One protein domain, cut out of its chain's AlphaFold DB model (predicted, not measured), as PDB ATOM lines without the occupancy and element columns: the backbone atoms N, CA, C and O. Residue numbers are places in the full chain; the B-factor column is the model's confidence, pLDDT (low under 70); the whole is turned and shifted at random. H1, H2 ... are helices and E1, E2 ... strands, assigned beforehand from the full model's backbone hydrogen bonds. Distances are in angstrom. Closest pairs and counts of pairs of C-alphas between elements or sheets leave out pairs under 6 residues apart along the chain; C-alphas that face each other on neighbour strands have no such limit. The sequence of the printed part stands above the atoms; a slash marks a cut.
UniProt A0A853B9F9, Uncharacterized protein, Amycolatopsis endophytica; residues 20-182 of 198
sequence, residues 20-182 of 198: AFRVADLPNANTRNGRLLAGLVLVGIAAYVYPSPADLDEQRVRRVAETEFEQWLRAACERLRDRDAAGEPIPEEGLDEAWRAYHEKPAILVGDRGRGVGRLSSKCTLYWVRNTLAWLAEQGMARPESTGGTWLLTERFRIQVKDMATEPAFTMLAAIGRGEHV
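What this domain is: This is residues 20 to 182 of the 198 residues of an uncharacterized protein of Amycolatopsis endophytica (UniProt A0A853B9F9). A helix through the middle, H1, is crossed by H3, H4, H5 and H7, and a small three-stranded sheet sits near the end of H1 where residues 45 to 49 lie, with H5 slanting over one face of it. H6 and the short H2 lie near that same end of H1, and the loop around Gly 114, in the stretch from residue 104 to 124, sticks out from the body. The printed part has 163 residues with seven named helices and three named strands, in the order H1, H2, E1, H3, H4, H5, E2, E3, H6, H7. The sheet runs E1, E3, E2, all antiparallel, and the class is mostly helix. The whole is compact, with a radius of gyration of the C-alphas of 15.2 A and spans of 45 by 39 by 32 A.

Where its parts are: Residues 20 to 31 hold no named element. H1, residues 32 to 49, begins at C-alpha 32 at (274.391, 401.663, 384.307) and is 26.1 A long from first to last C-alpha. H2 is residues 53 to 56, 5.4 A, and E1 is residues 62 to 65, 10.3 A. H3, residues 66 to 85, is the longest helix with 20 residues and 28.5 A, from C-alpha 66 at (287.928, 415.302, 397.571). H4 is residues 93 to 103, 16.0 A, and H5 is residues 125 to 138, 20.1 A. E2 is residues 142 to 144, 6.9 A, and E3 is residues 150 to 153, 9.9 A. H6 is residues 155 to 164, 14.5 A. H7, residues 168 to 180, measures 18.7 A and ends at C-alpha 180 at (274.239, 421.041, 406.213).

How they stand to each other: H1 is the hub, touching five helices. Its residues 33 to 40 touch H4, about perpendicular at 88 degrees, with the C-alphas of Leu 36 and Ala 98 closest at 4.8 A. Its residues 43 to 48 touch H7 at a steep tilt of 52 degrees, the same way; the closest C-alphas, of Ala 47 and Ala 174, are 4.6 A apart. Its residues 37 to 42 touch residues 128 to 132 of H5, closest at the C-alphas of Val 41 and Val 129, 6.1 A, about perpendicular, but only just, at 73 degrees. H1 and H6 only just touch, with 3 pairs of C-alphas within 8 A, the closest being those of Ala 46 and Val 161, 6.0 A. H1 also touches H3, closest at the C-alphas of Gly 44 and Leu 73, 6.5 A. The helix packing is mostly crossed: of 8 touching pairs given a tilt, 0 are at a shallow tilt. H1 and H5 on one face of the sheet make two layers, helices over a sheet; H5 has a height over the sheet of 9.9 A and runs slantwise to the strands, at 43 degrees to E3 on the local plane. E1 and E3 are antiparallel, with N 64 and O 151 2.9 A apart, within hydrogen-bond range. E2 and E3 form a hairpin, with N 143 and O 152 2.8 A apart, also within range. H2 only just touches H6, with 3 pairs of C-alphas within 8 A, the closest those of Leu 56 and Arg 158, 6.5 A. H2 and H7 are apart. Every O i to N i+4 pair is within hydrogen-bond range in H1, H3, H5 and H7; H4 has 6 of 7, H6 has 5 of 6, and H2 is too short for such a pair.

The domain as a whole: The two C-alphas farthest apart, those of Ala 54 and Gly 114, are 47.6 A apart. The printed part has no cut. The link from H4 to H5, 21 residues, is long; its C-alphas lie 13 to 28 A from the mean of all C-alphas. The mean pLDDT of the printed part is 89.4, with residues 20 to 24, 91, 93 and 180 to 182 under 70.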
ATOM      1  N   ALA A  20     277.394 419.662 374.105       48.84
ATOM      2  CA  ALA A  20     276.571 419.034 375.130       48.84
ATOM      3  C   ALA A  20     277.383 417.989 375.882       48.84
ATOM      4  O   ALA A  20     277.991 417.097 375.289       48.84
ATOM      5  N   PHE A  21     277.363 418.107 377.202       60.88
ATOM      6  CA  PHE A  21     278.074 417.211 378.080       60.88
ATOM      7  C   PHE A  21     277.155 416.048 378.470       60.88
ATOM      8  O   PHE A  21     276.062 416.264 378.996       60.88
ATOM      9  N   ARG A  22     277.560 414.801 378.203       66.88
ATOM     10  CA  ARG A  22     276.756 413.628 378.571       66.88
ATOM     11  C   ARG A  22     277.415 412.892 379.721       66.88
ATOM     12  O   ARG A  22     278.622 412.674 379.724       66.88
ATOM     13  N   VAL A  23     276.614 412.388 380.657       66.62
ATOM     14  CA  VAL A  23     277.129 411.511 381.724       66.62
ATOM     15  C   VAL A  23     277.814 410.258 381.161       66.62
ATOM     16  O   VAL A  23     278.703 409.703 381.796       66.62
ATOM     17  N   ALA A  24     277.451 409.833 379.947       69.38
ATOM     18  CA  ALA A  24     278.118 408.742 379.238       69.38
ATOM     19  C   ALA A  24     279.600 409.023 378.912       69.38
ATOM     20  O   ALA A  24     280.365 408.072 378.756       69.38
ATOM     21  N   ASP A  25     280.008 410.296 378.864       74.56
ATOM     22  CA  ASP A  25     281.387 410.709 378.587       74.56
ATOM     23  C   ASP A  25     282.278 410.644 379.845       74.56
ATOM     24  O   ASP A  25     283.499 410.798 379.751       74.56
ATOM     25  N   LEU A  26     281.695 410.399 381.033       77.12
ATOM     26  CA  LEU A  26     282.449 410.250 382.281       77.12
ATOM     27  C   LEU A  26     283.234 408.929 382.301       77.12
ATOM     28  O   LEU A  26     282.727 407.879 381.886       77.12
ATOM     29  N   PRO A  27     284.461 408.911 382.852       75.50
ATOM     30  CA  PRO A  27     285.259 407.700 382.838       75.50
ATOM     31  C   PRO A  27     284.607 406.620 383.709       75.50
ATOM     32  O   PRO A  27     284.198 406.873 384.841       75.50
ATOM     33  N   ASN A  28     284.559 405.392 383.188       82.38
ATOM     34  CA  ASN A  28     283.893 404.226 383.795       82.38
ATOM     35  C   ASN A  28     282.360 404.324 383.893       82.38
ATOM     36  O   ASN A  28     281.728 403.485 384.537       82.38
ATOM     37  N   ALA A  29     281.742 405.271 383.183       84.00
ATOM     38  CA  ALA A  29     280.291 405.377 383.027       84.00
ATOM     39  C   ALA A  29     279.731 404.482 381.892       84.00
ATOM     40  O   ALA A  29     278.619 404.665 381.399       84.00
ATOM     41  N   ASN A  30     280.479 403.459 381.469       82.06
ATOM     42  CA  ASN A  30     280.032 402.485 380.467       82.06
ATOM     43  C   ASN A  30     278.944 401.534 381.004       82.06
ATOM     44  O   ASN A  30     278.125 401.022 380.242       82.06
ATOM     45  N   THR A  31     278.891 401.328 382.320       86.94
ATOM     46  CA  THR A  31     277.835 400.553 382.987       86.94
ATOM     47  C   THR A  31     276.736 401.465 383.529       86.94
ATOM     48  O   THR A  31     276.994 402.621 383.860       86.94
ATOM     49  N   ARG A  32     275.515 400.934 383.686       83.69
ATOM     50  CA  ARG A  32     274.391 401.663 384.307       83.69
ATOM     51  C   ARG A  32     274.760 402.212 385.687       83.69
ATOM     52  O   ARG A  32     274.594 403.398 385.932       83.69
ATOM     53  N   ASN A  33     275.343 401.372 386.542       86.31
ATOM     54  CA  ASN A  33     275.783 401.784 387.876       86.31
ATOM     55  C   ASN A  33     276.879 402.863 387.819       86.31
ATOM     56  O   ASN A  33     276.857 403.817 388.587       86.31
ATOM     57  N   GLY A  34     277.815 402.744 386.873       89.31
ATOM     58  CA  GLY A  34     278.838 403.764 386.666       89.31
ATOM     59  C   GLY A  34     278.252 405.120 386.269       89.31
ATOM     60  O   GLY A  34     278.690 406.137 386.797       89.31
ATOM     61  N   ARG A  35     277.225 405.143 385.406       86.06
ATOM     62  CA  ARG A  35     276.506 406.381 385.051       86.06
ATOM     63  C   ARG A  35     275.811 407.007 386.251       86.06
ATOM     64  O   ARG A  35     275.952 408.206 386.446       86.06
ATOM     65  N   LEU A  36     275.112 406.205 387.054       87.75
ATOM     66  CA  LEU A  36     274.434 406.687 388.261       87.75
ATOM     67  C   LEU A  36     275.427 407.352 389.225       87.75
ATOM     68  O   LEU A  36     275.221 408.487 389.642       87.75
ATOM     69  N   LEU A  37     276.549 406.686 389.516       92.62
ATOM     70  CA  LEU A  37     277.569 407.204 390.435       92.62
ATOM     71  C   LEU A  37     278.260 408.455 389.891       92.62
ATOM     72  O   LEU A  37     278.437 409.426 390.624       92.62
ATOM     73  N   ALA A  38     278.650 408.445 388.616       91.44
ATOM     74  CA  ALA A  38     279.326 409.581 388.003       91.44
ATOM     75  C   ALA A  38     278.389 410.798 387.884       91.44
ATOM     76  O   ALA A  38     278.808 411.916 388.185       91.44
ATOM     77  N   GLY A  39     277.122 410.572 387.517       90.62
ATOM     78  CA  GLY A  39     276.081 411.598 387.463       90.62
ATOM     79  C   GLY A  39     275.796 412.208 388.835       90.62
ATOM     80  O   GLY A  39     275.850 413.428 388.975       90.62
ATOM     81  N   LEU A  40     275.598 411.377 389.864       93.62
ATOM     82  CA  LEU A  40     275.388 411.852 391.235       93.62
ATOM     83  C   LEU A  40     276.572 412.675 391.743       93.62
ATOM     84  O   LEU A  40     276.371 413.741 392.315       93.62
ATOM     85  N   VAL A  41     277.806 412.210 391.523       96.44
ATOM     86  CA  VAL A  41     279.008 412.952 391.926       96.44
ATOM     87  C   VAL A  41     279.077 414.299 391.215       96.44
ATOM     88  O   VAL A  41     279.370 415.301 391.859       96.44
ATOM     89  N   LEU A  42     278.797 414.355 389.914       94.88
ATOM     90  CA  LEU A  42     278.847 415.603 389.158       94.88
ATOM     91  C   LEU A  42     277.802 416.622 389.632       94.88
ATOM     92  O   LEU A  42     278.153 417.770 389.912       94.88
ATOM     93  N   VAL A  43     276.538 416.201 389.738       93.25
ATOM     94  CA  VAL A  43     275.452 417.060 390.236       93.25
ATOM     95  C   VAL A  43     275.716 417.446 391.692       93.25
ATOM     96  O   VAL A  43     275.508 418.595 392.075       93.25
ATOM     97  N   GLY A  44     276.262 416.527 392.487       95.88
ATOM     98  CA  GLY A  44     276.713 416.787 393.848       95.88
ATOM     99  C   GLY A  44     277.784 417.875 393.907       95.88
ATOM    100  O   GLY A  44     277.631 418.808 394.686       95.88
ATOM    101  N   ILE A  45     278.833 417.816 393.074       97.19
ATOM    102  CA  ILE A  45     279.879 418.856 393.019       97.19
ATOM    103  C   ILE A  45     279.239 420.209 392.706       97.19
ATOM    104  O   ILE A  45     279.539 421.196 393.375       97.19
ATOM    105  N   ALA A  46     278.344 420.250 391.717       95.12
ATOM    106  CA  ALA A  46     277.625 421.458 391.337       95.12
ATOM    107  C   ALA A  46     276.820 422.042 392.511       95.12
ATOM    108  O   ALA A  46     276.978 423.220 392.827       95.12
ATOM    109  N   ALA A  47     276.022 421.214 393.188       95.56
ATOM    110  CA  ALA A  47     275.219 421.610 394.344       95.56
ATOM    111  C   ALA A  47     276.072 422.017 395.560       95.56
ATOM    112  O   ALA A  47     275.695 422.925 396.296       95.56
ATOM    113  N   TYR A  48     277.228 421.379 395.753       96.50
ATOM    114  CA  TYR A  48     278.167 421.671 396.837       96.50
ATOM    115  C   TYR A  48     278.813 423.053 396.683       96.50
ATOM    116  O   TYR A  48     278.897 423.812 397.647       96.50
ATOM    117  N   VAL A  49     279.265 423.402 395.472       95.69
ATOM    118  CA  VAL A  49     279.975 424.674 395.235       95.69
ATOM    119  C   VAL A  49     279.074 425.840 394.827       95.69
ATOM    120  O   VAL A  49     279.488 426.993 394.980       95.69
ATOM    121  N   TYR A  50     277.867 425.551 394.330       94.25
ATOM    122  CA  TYR A  50     276.857 426.533 393.927       94.25
ATOM    123  C   TYR A  50     275.482 426.199 394.539       94.25
ATOM    124  O   TYR A  50     274.529 425.931 393.810       94.25
ATOM    125  N   PRO A  51     275.343 426.199 395.876       93.00
ATOM    126  CA  PRO A  51     274.100 425.802 396.532       93.00
ATOM    127  C   PRO A  51     272.951 426.794 396.318       93.00
ATOM    128  O   PRO A  51     271.804 426.462 396.619       93.00
ATOM    129  N   SER A  52     273.214 428.015 395.847       91.25
ATOM    130  CA  SER A  52     272.191 429.024 395.568       91.25
ATOM    131  C   SER A  52     272.359 429.664 394.182       91.25
ATOM    132  O   SER A  52     273.465 429.681 393.642       91.25
ATOM    133  N   PRO A  53     271.296 430.260 393.607       88.06
ATOM    134  CA  PRO A  53     271.415 431.019 392.361       88.06
ATOM    135  C   PRO A  53     272.430 432.168 392.445       88.06
ATOM    136  O   PRO A  53     273.167 432.396 391.492       88.06
ATOM    137  N   ALA A  54     272.532 432.844 393.597       89.06
ATOM    138  CA  ALA A  54     273.484 433.938 393.796       89.06
ATOM    139  C   ALA A  54     274.945 433.473 393.651       89.06
ATOM    140  O   ALA A  54     275.779 434.192 393.099       89.06
ATOM    141  N   ASP A  55     275.253 432.234 394.053       90.81
ATOM    142  CA  ASP A  55     276.593 431.664 393.898       90.81
ATOM    143  C   ASP A  55     277.030 431.555 392.432       90.81
ATOM    144  O   ASP A  55     278.234 431.592 392.151       90.81
ATOM    145  N   LEU A  56     276.069 431.415 391.511       87.94
ATOM    146  CA  LEU A  56     276.301 431.326 390.070       87.94
ATOM    147  C   LEU A  56     276.556 432.683 389.421       87.94
ATOM    148  O   LEU A  56     277.029 432.704 388.282       87.94
ATOM    149  N   ASP A  57     276.309 433.789 390.119       88.44
ATOM    150  CA  ASP A  57     276.608 435.146 389.654       88.44
ATOM    151  C   ASP A  57     277.952 435.653 390.196       88.44
ATOM    152  O   ASP A  57     278.662 436.395 389.509       88.44
ATOM    153  N   GLU A  58     278.380 435.151 391.355       86.19
ATOM    154  CA  GLU A  58     279.666 435.481 391.966       86.19
ATOM    155  C   GLU A  58     280.872 434.905 391.200       86.19
ATOM    156  O   GLU A  58     281.043 433.692 391.056       86.19
ATOM    157  N   GLN A  59     281.792 435.783 390.786       82.12
ATOM    158  CA  GLN A  59     283.082 435.402 390.197       82.12
ATOM    159  C   GLN A  59     284.124 435.112 391.289       82.12
ATOM    160  O   GLN A  59     285.132 435.808 391.424       82.12
ATOM    161  N   ARG A  60     283.872 434.079 392.101       85.31
ATOM    162  CA  ARG A  60     284.825 433.571 393.100       85.31
ATOM    163  C   ARG A  60     285.361 432.207 392.674       85.31
ATOM    164  O   ARG A  60     284.611 431.344 392.226       85.31
ATOM    165  N   VAL A  61     286.660 431.992 392.879       88.50
ATOM    166  CA  VAL A  61     287.284 430.673 392.717       88.50
ATOM    167  C   VAL A  61     286.666 429.694 393.720       88.50
ATOM    168  O   VAL A  61     286.751 429.916 394.929       88.50
ATOM    169  N   ARG A  62     286.057 428.612 393.223       94.69
ATOM    170  CA  ARG A  62     285.479 427.549 394.057       94.69
ATOM    171  C   ARG A  62     286.491 426.421 394.247       94.69
ATOM    172  O   ARG A  62     287.210 426.064 393.313       94.69
ATOM    173  N   ARG A  63     286.548 425.885 395.464       95.88
ATOM    174  CA  ARG A  63     287.466 424.820 395.882       95.88
ATOM    175  C   ARG A  63     286.685 423.573 396.267       95.88
ATOM    176  O   ARG A  63     285.651 423.683 396.916       95.88
ATOM    177  N   VAL A  64     287.206 422.410 395.895       97.62
ATOM    178  CA  VAL A  64     286.655 421.103 396.267       97.62
ATOM    179  C   VAL A  64     287.782 420.227 396.790       97.62
ATOM    180  O   VAL A  64     288.625 419.780 396.012       97.62
ATOM    181  N   ALA A  65     287.805 419.981 398.098       97.69
ATOM    182  CA  ALA A  65     288.633 418.932 398.681       97.69
ATOM    183  C   ALA A  65     287.906 417.588 398.533       97.69
ATOM    184  O   ALA A  65     286.764 417.451 398.967       97.69
ATOM    185  N   GLU A  66     288.551 416.590 397.921       97.25
ATOM    186  CA  GLU A  66     287.928 415.302 397.571       97.25
ATOM    187  C   GLU A  66     287.272 414.626 398.779       97.25
ATOM    188  O   GLU A  66     286.158 414.123 398.690       97.25
ATOM    189  N   THR A  67     287.974 414.614 399.912       96.44
ATOM    190  CA  THR A  67     287.520 413.946 401.137       96.44
ATOM    191  C   THR A  67     286.398 414.709 401.836       96.44
ATOM    192  O   THR A  67     285.484 414.082 402.357       96.44
ATOM    193  N   GLU A  68     286.440 416.042 401.826       97.44
ATOM    194  CA  GLU A  68     285.367 416.873 402.387       97.44
ATOM    195  C   GLU A  68     284.086 416.724 401.563       97.44
ATOM    196  O   GLU A  68     283.012 416.486 402.108       97.44
ATOM    197  N   PHE A  69     284.220 416.765 400.237       98.19
ATOM    198  CA  PHE A  69     283.102 416.561 399.329       98.19
ATOM    199  C   PHE A  69     282.503 415.151 399.432       98.19
ATOM    200  O   PHE A  69     281.285 415.011 399.418       98.19
ATOM    201  N   GLU A  70     283.327 414.103 399.552       97.75
ATOM    202  CA  GLU A  70     282.835 412.728 399.743       97.75
ATOM    203  C   GLU A  70     281.995 412.605 401.019       97.75
ATOM    204  O   GLU A  70     280.913 412.020 400.982       97.75
ATOM    205  N   GLN A  71     282.450 413.212 402.119       97.50
ATOM    206  CA  GLN A  71     281.715 413.220 403.385       97.50
ATOM    207  C   GLN A  71     280.399 413.992 403.276       97.50
ATOM    208  O   GLN A  71     279.369 413.493 403.727       97.50
ATOM    209  N   TRP A  72     280.421 415.168 402.643       97.69
ATOM    210  CA  TRP A  72     279.221 415.964 402.386       97.69
ATOM    211  C   TRP A  72     278.207 415.197 401.526       97.69
ATOM    212  O   TRP A  72     277.042 415.065 401.889       97.69
ATOM    213  N   LEU A  73     278.648 414.597 400.416       97.75
ATOM    214  CA  LEU A  73     277.752 413.854 399.529       97.75
ATOM    215  C   LEU A  73     277.183 412.608 400.217       97.75
ATOM    216  O   LEU A  73     276.023 412.251 400.003       97.75
ATOM    217  N   ARG A  74     277.974 411.954 401.074       97.19
ATOM    218  CA  ARG A  74     277.508 410.838 401.902       97.19
ATOM    219  C   ARG A  74     276.433 411.275 402.893       97.19
ATOM    220  O   ARG A  74     275.420 410.587 402.993       97.19
ATOM    221  N   ALA A  75     276.621 412.399 403.581       96.50
ATOM    222  CA  ALA A  75     275.622 412.954 404.490       96.50
ATOM    223  C   ALA A  75     274.325 413.325 403.744       96.50
ATOM    224  O   ALA A  75     273.233 412.938 404.173       96.50
ATOM    225  N   ALA A  76     274.445 413.903 402.545       96.00
ATOM    226  CA  ALA A  76     273.297 414.163 401.685       96.00
ATOM    227  C   ALA A  76     272.549 412.874 401.286       96.00
ATOM    228  O   ALA A  76     271.316 412.848 401.304       96.00
ATOM    229  N   CYS A  77     273.270 411.785 400.983       95.81
ATOM    230  CA  CYS A  77     272.666 410.477 400.696       95.81
ATOM    231  C   CYS A  77     271.960 409.869 401.920       95.81
ATOM    232  O   CYS A  77     270.888 409.291 401.766       95.81
ATOM    233  N   GLU A  78     272.507 410.016 403.132       95.56
ATOM    234  CA  GLU A  78     271.805 409.608 404.363       95.56
ATOM    235  C   GLU A  78     270.512 410.410 404.556       95.56
ATOM    236  O   GLU A  78     269.487 409.861 404.949       95.56
ATOM    237  N   ARG A  79     270.502 411.700 404.207       94.12
ATOM    238  CA  ARG A  79     269.280 412.509 404.292       94.12
ATOM    239  C   ARG A  79     268.218 412.095 403.279       94.12
ATOM    240  O   ARG A  79     267.034 412.110 403.603       94.12
ATOM    241  N   LEU A  80     268.629 411.709 402.072       93.56
ATOM    242  CA  LEU A  80     267.726 411.112 401.085       93.56
ATOM    243  C   LEU A  80     267.155 409.787 401.596       93.56
ATOM    244  O   LEU A  80     265.950 409.574 401.493       93.56
ATOM    245  N   ARG A  81     267.978 408.953 402.237       94.69
ATOM    246  CA  ARG A  81     267.534 407.714 402.885       94.69
ATOM    247  C   ARG A  81     266.489 407.958 403.971       94.69
ATOM    248  O   ARG A  81     265.492 407.242 404.019       94.69
ATOM    249  N   ASP A  82     266.702 408.955 404.828       94.50
ATOM    250  CA  ASP A  82     265.740 409.320 405.875       94.50
ATOM    251  C   ASP A  82     264.397 409.769 405.277       94.50
ATOM    252  O   ASP A  82     263.338 409.384 405.771       94.50
ATOM    253  N   ARG A  83     264.438 410.567 404.199       93.19
ATOM    254  CA  ARG A  83     263.243 411.023 403.468       93.19
ATOM    255  C   ARG A  83     262.483 409.852 402.848       93.19
ATOM    256  O   ARG A  83     261.274 409.757 403.036       93.19
ATOM    257  N   ASP A  84     263.194 408.952 402.171       92.56
ATOM    258  CA  ASP A  84     262.629 407.738 401.571       92.56
ATOM    259  C   ASP A  84     261.958 406.855 402.637       92.56
ATOM    260  O   ASP A  84     260.803 406.456 402.496       92.56
ATOM    261  N   ALA A  85     262.624 406.647 403.779       93.94
ATOM    262  CA  ALA A  85     262.071 405.900 404.910       93.94
ATOM    263  C   ALA A  85     260.830 406.566 405.537       93.94
ATOM    264  O   ALA A  85     259.964 405.874 406.076       93.94
ATOM    265  N   ALA A  86     260.729 407.897 405.461       94.31
ATOM    266  CA  ALA A  86     259.557 408.662 405.882       94.31
ATOM    267  C   ALA A  86     258.432 408.696 404.825       94.31
ATOM    268  O   ALA A  86     257.366 409.257 405.088       94.31
ATOM    269  N   GLY A  87     258.642 408.103 403.644       92.25
ATOM    270  CA  GLY A  87     257.698 408.140 402.526       92.25
ATOM    271  C   GLY A  87     257.623 409.501 401.827       92.25
ATOM    272  O   GLY A  87     256.655 409.778 401.117       92.25
ATOM    273  N   GLU A  88     258.613 410.372 402.037       90.00
ATOM    274  CA  GLU A  88     258.711 411.641 401.323       90.00
ATOM    275  C   GLU A  88     259.237 411.406 399.900       90.00
ATOM    276  O   GLU A  88     260.228 410.698 399.719       90.00
ATOM    277  N   PRO A  89     258.640 412.028 398.868       82.62
ATOM    278  CA  PRO A  89     259.061 411.797 397.494       82.62
ATOM    279  C   PRO A  89     260.484 412.316 397.247       82.62
ATOM    280  O   PRO A  89     260.824 413.454 397.604       82.62
ATOM    281  N   ILE A  90     261.292 411.492 396.577       82.50
ATOM    282  CA  ILE A  90     262.566 411.894 395.979       82.50
ATOM    283  C   ILE A  90     262.280 412.314 394.533       82.50
ATOM    284  O   ILE A  90     261.758 411.514 393.753       82.50
ATOM    285  N   PRO A  91     262.543 413.578 394.168       68.50
ATOM    286  CA  PRO A  91     262.303 414.042 392.818       68.50
ATOM    287  C   PRO A  91     263.329 413.380 391.900       68.50
ATOM    288  O   PRO A  91     264.524 413.535 392.130       68.50
ATOM    289  N   GLU A  92     262.830 412.697 390.868       70.25
ATOM    290  CA  GLU A  92     263.590 411.944 389.857       70.25
ATOM    291  C   GLU A  92     263.935 410.495 390.248       70.25
ATOM    292  O   GLU A  92     264.709 410.229 391.163       70.25
ATOM    293  N   GLU A  93     263.406 409.541 389.474       65.25
ATOM    294  CA  GLU A  93     263.678 408.101 389.623       65.25
ATOM    295  C   GLU A  93     265.181 407.787 389.507       65.25
ATOM    296  O   GLU A  93     265.718 406.969 390.253       65.25
ATOM    297  N   GLY A  94     265.898 408.513 388.640       74.25
ATOM    298  CA  GLY A  94     267.347 408.376 388.480       74.25
ATOM    299  C   GLY A  94     268.152 408.795 389.715       74.25
ATOM    300  O   GLY A  94     269.191 408.191 389.997       74.25
ATOM    301  N   LEU A  95     267.676 409.782 390.483       81.00
ATOM    302  CA  LEU A  95     268.326 410.194 391.729       81.00
ATOM    303  C   LEU A  95     268.166 409.113 392.799       81.00
ATOM    304  O   LEU A  95     269.126 408.822 393.516       81.00
ATOM    305  N   ASP A  96     266.978 408.508 392.872       81.50
ATOM    306  CA  ASP A  96     266.622 407.513 393.881       81.50
ATOM    307  C   ASP A  96     267.526 406.267 393.838       81.50
ATOM    308  O   ASP A  96     267.999 405.742 394.847       81.50
ATOM    309  N   GLU A  97     267.850 405.805 392.636       86.81
ATOM    310  CA  GLU A  97     268.787 404.700 392.472       86.81
ATOM    311  C   GLU A  97     270.245 405.106 392.708       86.81
ATOM    312  O   GLU A  97     271.040 404.324 393.241       86.81
ATOM    313  N   ALA A  98     270.618 406.321 392.301       90.19
ATOM    314  CA  ALA A  98     271.994 406.777 392.387       90.19
ATOM    315  C   ALA A  98     272.450 406.968 393.838       90.19
ATOM    316  O   ALA A  98     273.552 406.527 394.184       90.19
ATOM    317  N   TRP A  99     271.618 407.579 394.693       92.75
ATOM    318  CA  TRP A  99     271.980 407.777 396.102       92.75
ATOM    319  C   TRP A  99     272.098 406.439 396.838       92.75
ATOM    320  O   TRP A  99     273.044 406.270 397.608       92.75
ATOM    321  N   ARG A 100     271.231 405.452 396.548       94.00
ATOM    322  CA  ARG A 100     271.338 404.096 397.121       94.00
ATOM    323  C   ARG A 100     272.637 403.417 396.704       94.00
ATOM    324  O   ARG A 100     273.393 402.945 397.552       94.00
ATOM    325  N   ALA A 101     272.957 403.452 395.410       92.44
ATOM    326  CA  ALA A 101     274.188 402.868 394.885       92.44
ATOM    327  C   ALA A 101     275.461 403.508 395.467       92.44
ATOM    328  O   ALA A 101     276.494 402.838 395.588       92.44
ATOM    329  N   TYR A 102     275.412 404.802 395.793       95.31
ATOM    330  CA  TYR A 102     276.502 405.517 396.454       95.31
ATOM    331  C   TYR A 102     276.590 405.167 397.945       95.31
ATOM    332  O   TYR A 102     277.679 404.877 398.445       95.31
ATOM    333  N   HIS A 103     275.449 405.150 398.638       94.62
ATOM    334  CA  HIS A 103     275.320 404.858 400.068       94.62
ATOM    335  C   HIS A 103     275.868 403.475 400.438       94.62
ATOM    336  O   HIS A 103     276.665 403.355 401.370       94.62
ATOM    337  N   GLU A 104     275.548 402.455 399.639       94.69
ATOM    338  CA  GLU A 104     276.002 401.072 399.839       94.69
ATOM    339  C   GLU A 104     277.525 400.889 399.706       94.69
ATOM    340  O   GLU A 104     278.076 399.855 400.103       94.69
ATOM    341  N   LYS A 105     278.237 401.859 399.117       95.94
ATOM    342  CA  LYS A 105     279.674 401.745 398.855       95.94
ATOM    343  C   LYS A 105     280.524 402.263 400.014       95.94
ATOM    344  O   LYS A 105     280.242 403.329 400.573       95.94
ATOM    345  N   PRO A 106     281.652 401.586 400.309       97.19
ATOM    346  CA  PRO A 106     282.632 402.110 401.250       97.19
ATOM    347  C   PRO A 106     283.213 403.434 400.745       97.19
ATOM    348  O   PRO A 106     283.418 403.610 399.541       97.19
ATOM    349  N   ALA A 107     283.539 404.335 401.675       96.31
ATOM    350  CA  ALA A 107     284.156 405.623 401.359       96.31
ATOM    351  C   ALA A 107     285.501 405.446 400.644       96.31
ATOM    352  O   ALA A 107     285.760 406.007 399.578       96.31
ATOM    353  N   ILE A 108     286.343 404.579 401.210       96.62
ATOM    354  CA  ILE A 108     287.688 404.298 400.721       96.62
ATOM    355  C   ILE A 108     287.864 402.788 400.619       96.62
ATOM    356  O   ILE A 108     287.629 402.048 401.571       96.62
ATOM    357  N   LEU A 109     288.319 402.335 399.456       95.94
ATOM    358  CA  LEU A 109     288.801 400.980 399.246       95.94
ATOM    359  C   LEU A 109     290.012 401.048 398.327       95.94
ATOM    360  O   LEU A 109     289.924 401.551 397.205       95.94
ATOM    361  N   VAL A 110     291.134 400.522 398.800       94.88
ATOM    362  CA  VAL A 110     292.381 400.453 398.041       94.88
ATOM    363  C   VAL A 110     292.574 399.021 397.557       94.88
ATOM    364  O   VAL A 110     292.306 398.075 398.297       94.88
ATOM    365  N   GLY A 111     293.003 398.851 396.307       90.56
ATOM    366  CA  GLY A 111     293.318 397.529 395.772       90.56
ATOM    367  C   GLY A 111     294.449 396.870 396.566       90.56
ATOM    368  O   GLY A 111     295.480 397.495 396.819       90.56
ATOM    369  N   ASP A 112     294.261 395.605 396.934       89.56
ATOM    370  CA  ASP A 112     295.223 394.813 397.707       89.56
ATOM    371  C   ASP A 112     296.084 393.893 396.823       89.56
ATOM    372  O   ASP A 112     297.129 393.418 397.262       89.56
ATOM    373  N   ARG A 113     295.665 393.628 395.573       88.62
ATOM    374  CA  ARG A 113     296.342 392.708 394.636       88.62
ATOM    375  C   ARG A 113     296.269 393.161 393.174       88.62
ATOM    376  O   ARG A 113     295.411 393.945 392.769       88.62
ATOM    377  N   GLY A 114     297.176 392.617 392.358       88.88
ATOM    378  CA  GLY A 114     297.217 392.820 390.907       88.88
ATOM    379  C   GLY A 114     297.663 394.224 390.480       88.88
ATOM    380  O   GLY A 114     298.388 394.913 391.187       88.88
ATOM    381  N   ARG A 115     297.219 394.677 389.299       84.44
ATOM    382  CA  ARG A 115     297.607 395.995 388.745       84.44
ATOM    383  C   ARG A 115     297.021 397.201 389.497       84.44
ATOM    384  O   ARG A 115     297.383 398.334 389.197       84.44
ATOM    385  N   GLY A 116     296.102 396.964 390.433       83.81
ATOM    386  CA  GLY A 116     295.425 397.996 391.221       83.81
ATOM    387  C   GLY A 116     295.996 398.208 392.622       83.81
ATOM    388  O   GLY A 116     295.400 398.968 393.381       83.81
ATOM    389  N   VAL A 117     297.102 397.543 392.985       92.19
ATOM    390  CA  VAL A 117     297.695 397.661 394.328       92.19
ATOM    391  C   VAL A 117     297.998 399.121 394.655       92.19
ATOM    392  O   VAL A 117     298.613 399.829 393.856       92.19
ATOM    393  N   GLY A 118     297.544 399.574 395.824       90.88
ATOM    394  CA  GLY A 118     297.792 400.936 396.305       90.88
ATOM    395  C   GLY A 118     296.956 402.025 395.620       90.88
ATOM    396  O   GLY A 118     297.126 403.202 395.931       90.88
ATOM    397  N   ARG A 119     296.043 401.670 394.705       92.38
ATOM    398  CA  ARG A 119     295.144 402.615 394.021       92.38
ATOM    399  C   ARG A 119     293.714 402.483 394.533       92.38
ATOM    400  O   ARG A 119     293.285 401.394 394.913       92.38
ATOM    401  N   LEU A 120     292.965 403.586 394.494       94.12
ATOM    402  CA  LEU A 120     291.531 403.572 394.787       94.12
ATOM    403  C   LEU A 120     290.802 402.626 393.824       94.12
ATOM    404  O   LEU A 120     291.029 402.648 392.613       94.12
ATOM    405  N   SER A 121     289.923 401.796 394.375       94.44
ATOM    406  CA  SER A 121     289.069 400.881 393.625       94.44
ATOM    407  C   SER A 121     287.796 401.586 393.166       94.44
ATOM    408  O   SER A 121     287.183 402.305 393.950       94.44
ATOM    409  N   SER A 122     287.295 401.273 391.967       92.31
ATOM    410  CA  SER A 122     285.971 401.729 391.500       92.31
ATOM    411  C   SER A 122     284.794 401.254 392.360       92.31
ATOM    412  O   SER A 122     283.658 401.694 392.182       92.31
ATOM    413  N   LYS A 123     285.057 400.365 393.323       93.31
ATOM    414  CA  LYS A 123     284.090 399.917 394.326       93.31
ATOM    415  C   LYS A 123     283.918 400.886 395.504       93.31
ATOM    416  O   LYS A 123     282.990 400.665 396.272       93.31
ATOM    417  N   CYS A 124     284.753 401.919 395.650       96.50
ATOM    418  CA  CYS A 124     284.582 402.961 396.671       96.50
ATOM    419  C   CYS A 124     284.131 404.294 396.075       96.50
ATOM    420  O   CYS A 124     284.350 404.555 394.894       96.50
ATOM    421  N   THR A 125     283.513 405.141 396.889       97.81
ATOM    422  CA  THR A 125     282.967 406.435 396.455       97.81
ATOM    423  C   THR A 125     284.052 407.473 396.178       97.81
ATOM    424  O   THR A 125     283.946 408.198 395.188       97.81
ATOM    425  N   LEU A 126     285.143 407.500 396.958       97.44
ATOM    426  CA  LEU A 126     286.245 408.450 396.751       97.44
ATOM    427  C   LEU A 126     286.910 408.279 395.374       97.44
ATOM    428  O   LEU A 126     287.389 409.249 394.789       97.44
ATOM    429  N   TYR A 127     286.892 407.061 394.818       96.50
ATOM    430  CA  TYR A 127     287.300 406.828 393.432       96.50
ATOM    431  C   TYR A 127     286.472 407.659 392.453       96.50
ATOM    432  O   TYR A 127     287.044 408.328 391.599       96.50
ATOM    433  N   TRP A 128     285.143 407.630 392.578       96.69
ATOM    434  CA  TRP A 128     284.242 408.351 391.680       96.69
ATOM    435  C   TRP A 128     284.401 409.859 391.829       96.69
ATOM    436  O   TRP A 128     284.489 410.548 390.820       96.69
ATOM    437  N   VAL A 129     284.559 410.358 393.059       97.69
ATOM    438  CA  VAL A 129     284.867 411.772 393.327       97.69
ATOM    439  C   VAL A 129     286.137 412.210 392.597       97.69
ATOM    440  O   VAL A 129     286.098 413.128 391.776       97.69
ATOM    441  N   ARG A 130     287.260 411.524 392.848       96.69
ATOM    442  CA  ARG A 130     288.546 411.856 392.220       96.69
ATOM    443  C   ARG A 130     288.486 411.731 390.703       96.69
ATOM    444  O   ARG A 130     289.011 412.584 389.997       96.69
ATOM    445  N   ASN A 131     287.873 410.666 390.199       95.56
ATOM    446  CA  ASN A 131     287.811 410.380 388.773       95.56
ATOM    447  C   ASN A 131     286.944 411.404 388.021       95.56
ATOM    448  O   ASN A 131     287.336 411.848 386.947       95.56
ATOM    449  N   THR A 132     285.825 411.846 388.604       95.69
ATOM    450  CA  THR A 132     285.006 412.931 388.040       95.69
ATOM    451  C   THR A 132     285.753 414.266 388.057       95.69
ATOM    452  O   THR A 132     285.742 414.969 387.053       95.69
ATOM    453  N   LEU A 133     286.452 414.614 389.144       96.81
ATOM    454  CA  LEU A 133     287.242 415.855 389.221       96.81
ATOM    455  C   LEU A 133     288.436 415.860 388.254       96.81
ATOM    456  O   LEU A 133     288.697 416.874 387.606       96.81
ATOM    457  N   ALA A 134     289.120 414.724 388.105       95.56
ATOM    458  CA  ALA A 134     290.185 414.554 387.121       95.56
ATOM    459  C   ALA A 134     289.655 414.721 385.693       95.56
ATOM    460  O   ALA A 134     290.227 415.475 384.909       95.56
ATOM    461  N   TRP A 135     288.520 414.099 385.384       94.38
ATOM    462  CA  TRP A 135     287.863 414.260 384.093       94.38
ATOM    463  C   TRP A 135     287.415 415.712 383.845       94.38
ATOM    464  O   TRP A 135     287.669 416.262 382.775       94.38
ATOM    465  N   LEU A 136     286.848 416.395 384.849       94.56
ATOM    466  CA  LEU A 136     286.545 417.830 384.762       94.56
ATOM    467  C   LEU A 136     287.809 418.642 384.453       94.56
ATOM    468  O   LEU A 136     287.754 419.600 383.681       94.56
ATOM    469  N   ALA A 137     288.958 418.270 385.016       95.38
ATOM    470  CA  ALA A 137     290.218 418.937 384.720       95.38
ATOM    471  C   ALA A 137     290.695 418.703 383.282       95.38
ATOM    472  O   ALA A 137     291.129 419.657 382.634       95.38
ATOM    473  N   GLU A 138     290.537 417.491 382.746       93.88
ATOM    474  CA  GLU A 138     290.803 417.186 381.331       93.88
ATOM    475  C   GLU A 138     289.938 418.039 380.387       93.88
ATOM    476  O   GLU A 138     290.409 418.470 379.337       93.88
ATOM    477  N   GLN A 139     288.709 418.372 380.795       90.06
ATOM    478  CA  GLN A 139     287.817 419.270 380.048       90.06
ATOM    479  C   GLN A 139     288.060 420.771 380.306       90.06
ATOM    480  O   GLN A 139     287.305 421.624 379.826       90.06
ATOM    481  N   GLY A 140     289.070 421.135 381.103       93.31
ATOM    482  CA  GLY A 140     289.345 422.525 381.483       93.31
ATOM    483  C   GLY A 140     288.320 423.138 382.451       93.31
ATOM    484  O   GLY A 140     288.261 424.362 382.607       93.31
ATOM    485  N   MET A 141     287.507 422.306 383.102       94.38
ATOM    486  CA  MET A 141     286.494 422.682 384.096       94.38
ATOM    487  C   MET A 141     287.020 422.647 385.539       94.38
ATOM    488  O   MET A 141     286.446 423.283 386.421       94.38
ATOM    489  N   ALA A 142     288.147 421.980 385.777       96.88
ATOM    490  CA  ALA A 142     288.837 421.973 387.063       96.88
ATOM    491  C   ALA A 142     290.361 422.058 386.893       96.88
ATOM    492  O   ALA A 142     290.894 421.912 385.792       96.88
ATOM    493  N   ARG A 143     291.082 422.308 387.987       96.81
ATOM    494  CA  ARG A 143     292.548 422.215 388.063       96.81
ATOM    495  C   ARG A 143     292.955 421.665 389.430       96.81
ATOM    496  O   ARG A 143     292.404 422.138 390.423       96.81
ATOM    497  N   PRO A 144     293.900 420.718 389.519       96.50
ATOM    498  CA  PRO A 144     294.396 420.260 390.812       96.50
ATOM    499  C   PRO A 144     295.230 421.357 391.491       96.50
ATOM    500  O   PRO A 144     295.988 422.070 390.828       96.50
ATOM    501  N   GLU A 145     295.116 421.485 392.811       95.00
ATOM    502  CA  GLU A 145     296.077 422.250 393.610       95.00
ATOM    503  C   GLU A 145     297.387 421.472 393.799       95.00
ATOM    504  O   GLU A 145     297.434 420.242 393.718       95.00
ATOM    505  N   SER A 146     298.472 422.197 394.080       85.62
ATOM    506  CA  SER A 146     299.832 421.650 394.189       85.62
ATOM    507  C   SER A 146     299.996 420.590 395.280       85.62
ATOM    508  O   SER A 146     300.797 419.673 395.121       85.62
ATOM    509  N   THR A 147     299.243 420.691 396.376       81.69
ATOM    510  CA  THR A 147     299.302 419.754 397.508       81.69
ATOM    511  C   THR A 147     298.519 418.459 397.271       81.69
ATOM    512  O   THR A 147     298.612 417.542 398.083       81.69
ATOM    513  N   GLY A 148     297.784 418.359 396.155       86.88
ATOM    514  CA  GLY A 148     296.939 417.212 395.821       86.88
ATOM    515  C   GLY A 148     295.653 417.139 396.653       86.88
ATOM    516  O   GLY A 148     295.535 417.747 397.713       86.88
ATOM    517  N   GLY A 149     294.657 416.405 396.148       91.38
ATOM    518  CA  GLY A 149     293.389 416.155 396.848       91.38
ATOM    519  C   GLY A 149     292.411 417.337 396.906       91.38
ATOM    520  O   GLY A 149     291.262 417.135 397.287       91.38
ATOM    521  N   THR A 150     292.829 418.531 396.483       97.38
ATOM    522  CA  THR A 150     291.973 419.714 396.335       97.38
ATOM    523  C   THR A 150     291.977 420.189 394.891       97.38
ATOM    524  O   THR A 150     293.010 420.173 394.217       97.38
ATOM    525  N   TRP A 151     290.815 420.626 394.417       97.88
ATOM    526  CA  TRP A 151     290.579 421.045 393.043       97.88
ATOM    527  C   TRP A 151     289.987 422.453 393.004       97.88
ATOM    528  O   TRP A 151     289.114 422.796 393.799       97.88
ATOM    529  N   LEU A 152     290.451 423.260 392.056       97.50
ATOM    530  CA  LEU A 152     289.926 424.583 391.739       97.50
ATOM    531  C   LEU A 152     288.992 424.469 390.542       97.50
ATOM    532  O   LEU A 152     289.425 424.048 389.469       97.50
ATOM    533  N   LEU A 153     287.733 424.860 390.710       96.75
ATOM    534  CA  LEU A 153     286.766 424.862 389.616       96.75
ATOM    535  C   LEU A 153     286.892 426.146 388.797       96.75
ATOM    536  O   LEU A 153     287.165 427.224 389.333       96.75
ATOM    537  N   THR A 154     286.734 426.019 387.483       95.12
ATOM    538  CA  THR A 154     286.898 427.134 386.547       95.12
ATOM    539  C   THR A 154     285.564 427.788 386.208       95.12
ATOM    540  O   THR A 154     284.487 427.244 386.442       95.12
ATOM    541  N   GLU A 155     285.639 428.954 385.570       92.31
ATOM    542  CA  GLU A 155     284.469 429.649 385.035       92.31
ATOM    543  C   GLU A 155     283.662 428.792 384.044       92.31
ATOM    544  O   GLU A 155     282.436 428.854 384.010       92.31
ATOM    545  N   ARG A 156     284.338 427.925 383.278       91.69
ATOM    546  CA  ARG A 156     283.679 426.997 382.352       91.69
ATOM    547  C   ARG A 156     282.749 426.037 383.093       91.69
ATOM    548  O   ARG A 156     281.649 425.776 382.617       91.69
ATOM    549  N   PHE A 157     283.177 425.543 384.256       92.88
ATOM    550  CA  PHE A 157     282.322 424.705 385.088       92.88
ATOM    551  C   PHE A 157     281.105 425.485 385.587       92.88
ATOM    552  O   PHE A 157     279.993 424.983 385.487       92.88
ATOM    553  N   ARG A 158     281.285 426.736 386.038       92.25
ATOM    554  CA  ARG A 158     280.169 427.598 386.467       92.25
ATOM    555  C   ARG A 158     279.100 427.740 385.385       92.25
ATOM    556  O   ARG A 158     277.919 427.617 385.690       92.25
ATOM    557  N   ILE A 159     279.503 427.971 384.132       89.12
ATOM    558  CA  ILE A 159     278.573 428.060 382.995       89.12
ATOM    559  C   ILE A 159     277.797 426.748 382.830       89.12
ATOM    560  O   ILE A 159     276.576 426.789 382.736       89.12
ATOM    561  N   GLN A 160     278.475 425.598 382.886       86.56
ATOM    562  CA  GLN A 160     277.819 424.287 382.808       86.56
ATOM    563  C   GLN A 160     276.823 424.059 383.959       86.56
ATOM    564  O   GLN A 160     275.786 423.427 383.774       86.56
ATOM    565  N   VAL A 161     277.117 424.578 385.155       90.44
ATOM    566  CA  VAL A 161     276.218 424.462 386.312       90.44
ATOM    567  C   VAL A 161     274.935 425.266 386.124       90.44
ATOM    568  O   VAL A 161     273.902 424.843 386.632       90.44
ATOM    569  N   LYS A 162     274.948 426.369 385.367       89.06
ATOM    570  CA  LYS A 162     273.720 427.140 385.100       89.06
ATOM    571  C   LYS A 162     272.654 426.300 384.395       89.06
ATOM    572  O   LYS A 162     271.484 426.438 384.734       89.06
ATOM    573  N   ASP A 163     273.064 425.394 383.510       82.75
ATOM    574  CA  ASP A 163     272.155 424.437 382.873       82.75
ATOM    575  C   ASP A 163     271.715 423.345 383.862       82.75
ATOM    576  O   ASP A 163     270.541 423.004 383.927       82.75
ATOM    577  N   MET A 164     272.624 422.827 384.699       82.38
ATOM    578  CA  MET A 164     272.268 421.828 385.725       82.38
ATOM    579  C   MET A 164     271.312 422.380 386.790       82.38
ATOM    580  O   MET A 164     270.557 421.620 387.389       82.38
ATOM    581  N   ALA A 165     271.334 423.691 387.034       84.94
ATOM    582  CA  ALA A 165     270.546 424.330 388.080       84.94
ATOM    583  C   ALA A 165     269.028 424.250 387.850       84.94
ATOM    584  O   ALA A 165     268.261 424.474 388.789       84.94
ATOM    585  N   THR A 166     268.584 423.915 386.632       83.56
ATOM    586  CA  THR A 166     267.166 423.681 386.323       83.56
ATOM    587  C   THR A 166     266.706 422.259 386.631       83.56
ATOM    588  O   THR A 166     265.503 422.002 386.625       83.56
ATOM    589  N   GLU A 167     267.631 421.338 386.906       83.75
ATOM    590  CA  GLU A 167     267.309 419.929 387.108       83.75
ATOM    591  C   GLU A 167     266.798 419.646 388.536       83.75
ATOM    592  O   GLU A 167     267.325 420.193 389.520       83.75
ATOM    593  N   PRO A 168     265.791 418.761 388.698       85.44
ATOM    594  CA  PRO A 168     265.253 418.409 390.012       85.44
ATOM    595  C   PRO A 168     266.307 417.827 390.962       85.44
ATOM    596  O   PRO A 168     266.339 418.206 392.137       85.44
ATOM    597  N   ALA A 169     267.206 416.972 390.460       87.19
ATOM    598  CA  ALA A 169     268.276 416.392 391.266       87.19
ATOM    599  C   ALA A 169     269.234 417.445 391.843       87.19
ATOM    600  O   ALA A 169     269.576 417.387 393.028       87.19
ATOM    601  N   PHE A 170     269.622 418.443 391.041       89.38
ATOM    602  CA  PHE A 170     270.432 419.563 391.524       89.38
ATOM    603  C   PHE A 170     269.695 420.324 392.623       89.38
ATOM    604  O   PHE A 170     270.250 420.556 393.697       89.38
ATOM    605  N   THR A 171     268.432 420.682 392.375       90.88
ATOM    606  CA  THR A 171     267.626 421.469 393.317       90.88
ATOM    607  C   THR A 171     267.495 420.763 394.666       90.88
ATOM    608  O   THR A 171     267.638 421.404 395.710       90.88
ATOM    609  N   MET A 172     267.275 419.444 394.649       90.62
ATOM    610  CA  MET A 172     267.190 418.620 395.855       90.62
ATOM    611  C   MET A 172     268.520 418.590 396.620       90.62
ATOM    612  O   MET A 172     268.548 418.917 397.808       90.62
ATOM    613  N   LEU A 173     269.632 418.263 395.956       92.69
ATOM    614  CA  LEU A 173     270.945 418.200 396.611       92.69
ATOM    615  C   LEU A 173     271.402 419.569 397.127       92.69
ATOM    616  O   LEU A 173     271.942 419.657 398.227       92.69
ATOM    617  N   ALA A 174     271.133 420.646 396.389       93.56
ATOM    618  CA  ALA A 174     271.420 422.005 396.835       93.56
ATOM    619  C   ALA A 174     270.575 422.380 398.064       93.56
ATOM    620  O   ALA A 174     271.076 423.016 398.990       93.56
ATOM    621  N   ALA A 175     269.303 421.966 398.117       92.31
ATOM    622  CA  ALA A 175     268.451 422.181 399.284       92.31
ATOM    623  C   ALA A 175     268.951 421.432 400.526       92.31
ATOM    624  O   ALA A 175     269.014 422.034 401.600       92.31
ATOM    625  N   ILE A 176     269.358 420.170 400.373       91.19
ATOM    626  CA  ILE A 176     269.971 419.381 401.450       91.19
ATOM    627  C   ILE A 176     271.285 420.035 401.903       91.19
ATOM    628  O   ILE A 176     271.474 420.284 403.091       91.19
ATOM    629  N   GLY A 177     272.142 420.415 400.952       87.00
ATOM    630  CA  GLY A 177     273.431 421.053 401.214       87.00
ATOM    631  C   GLY A 177     273.334 422.354 402.000       87.00
ATOM    632  O   GLY A 177     274.126 422.574 402.914       87.00
ATOM    633  N   ARG A 178     272.336 423.198 401.712       87.81
ATOM    634  CA  ARG A 178     272.078 424.419 402.497       87.81
ATOM    635  C   ARG A 178     271.690 424.115 403.948       87.81
ATOM    636  O   ARG A 178     271.997 424.917 404.823       87.81
ATOM    637  N   GLY A 179     271.040 422.979 404.199       76.00
ATOM    638  CA  GLY A 179     270.728 422.503 405.549       76.00
ATOM    639  C   GLY A 179     271.951 421.987 406.313       76.00
ATOM    640  O   GLY A 179     271.984 422.089 407.535       76.00
ATOM    641  N   GLU A 180     272.966 421.474 405.614       62.56
ATOM    642  CA  GLU A 180     274.239 421.041 406.213       62.56
ATOM    643  C   GLU A 180     275.232 422.197 406.395       62.56
ATOM    644  O   GLU A 180     275.992 422.223 407.363       62.56
ATOM    645  N   HIS A 181     275.186 423.195 405.508       51.59
ATOM    646  CA  HIS A 181     276.017 424.397 405.554       51.59
ATOM    647  C   HIS A 181     275.497 425.456 406.542       51.59
ATOM    648  O   HIS A 181     275.715 426.650 406.335       51.59
ATOM    649  N   VAL A 182     274.819 425.065 407.633       38.03
ATOM    650  CA  VAL A 182     274.567 426.008 408.733       38.03
ATOM    651  C   VAL A 182     275.925 426.593 409.133       38.03
ATOM    652  O   VAL A 182     276.823 425.841 409.527       38.03
TER     653      VAL A 182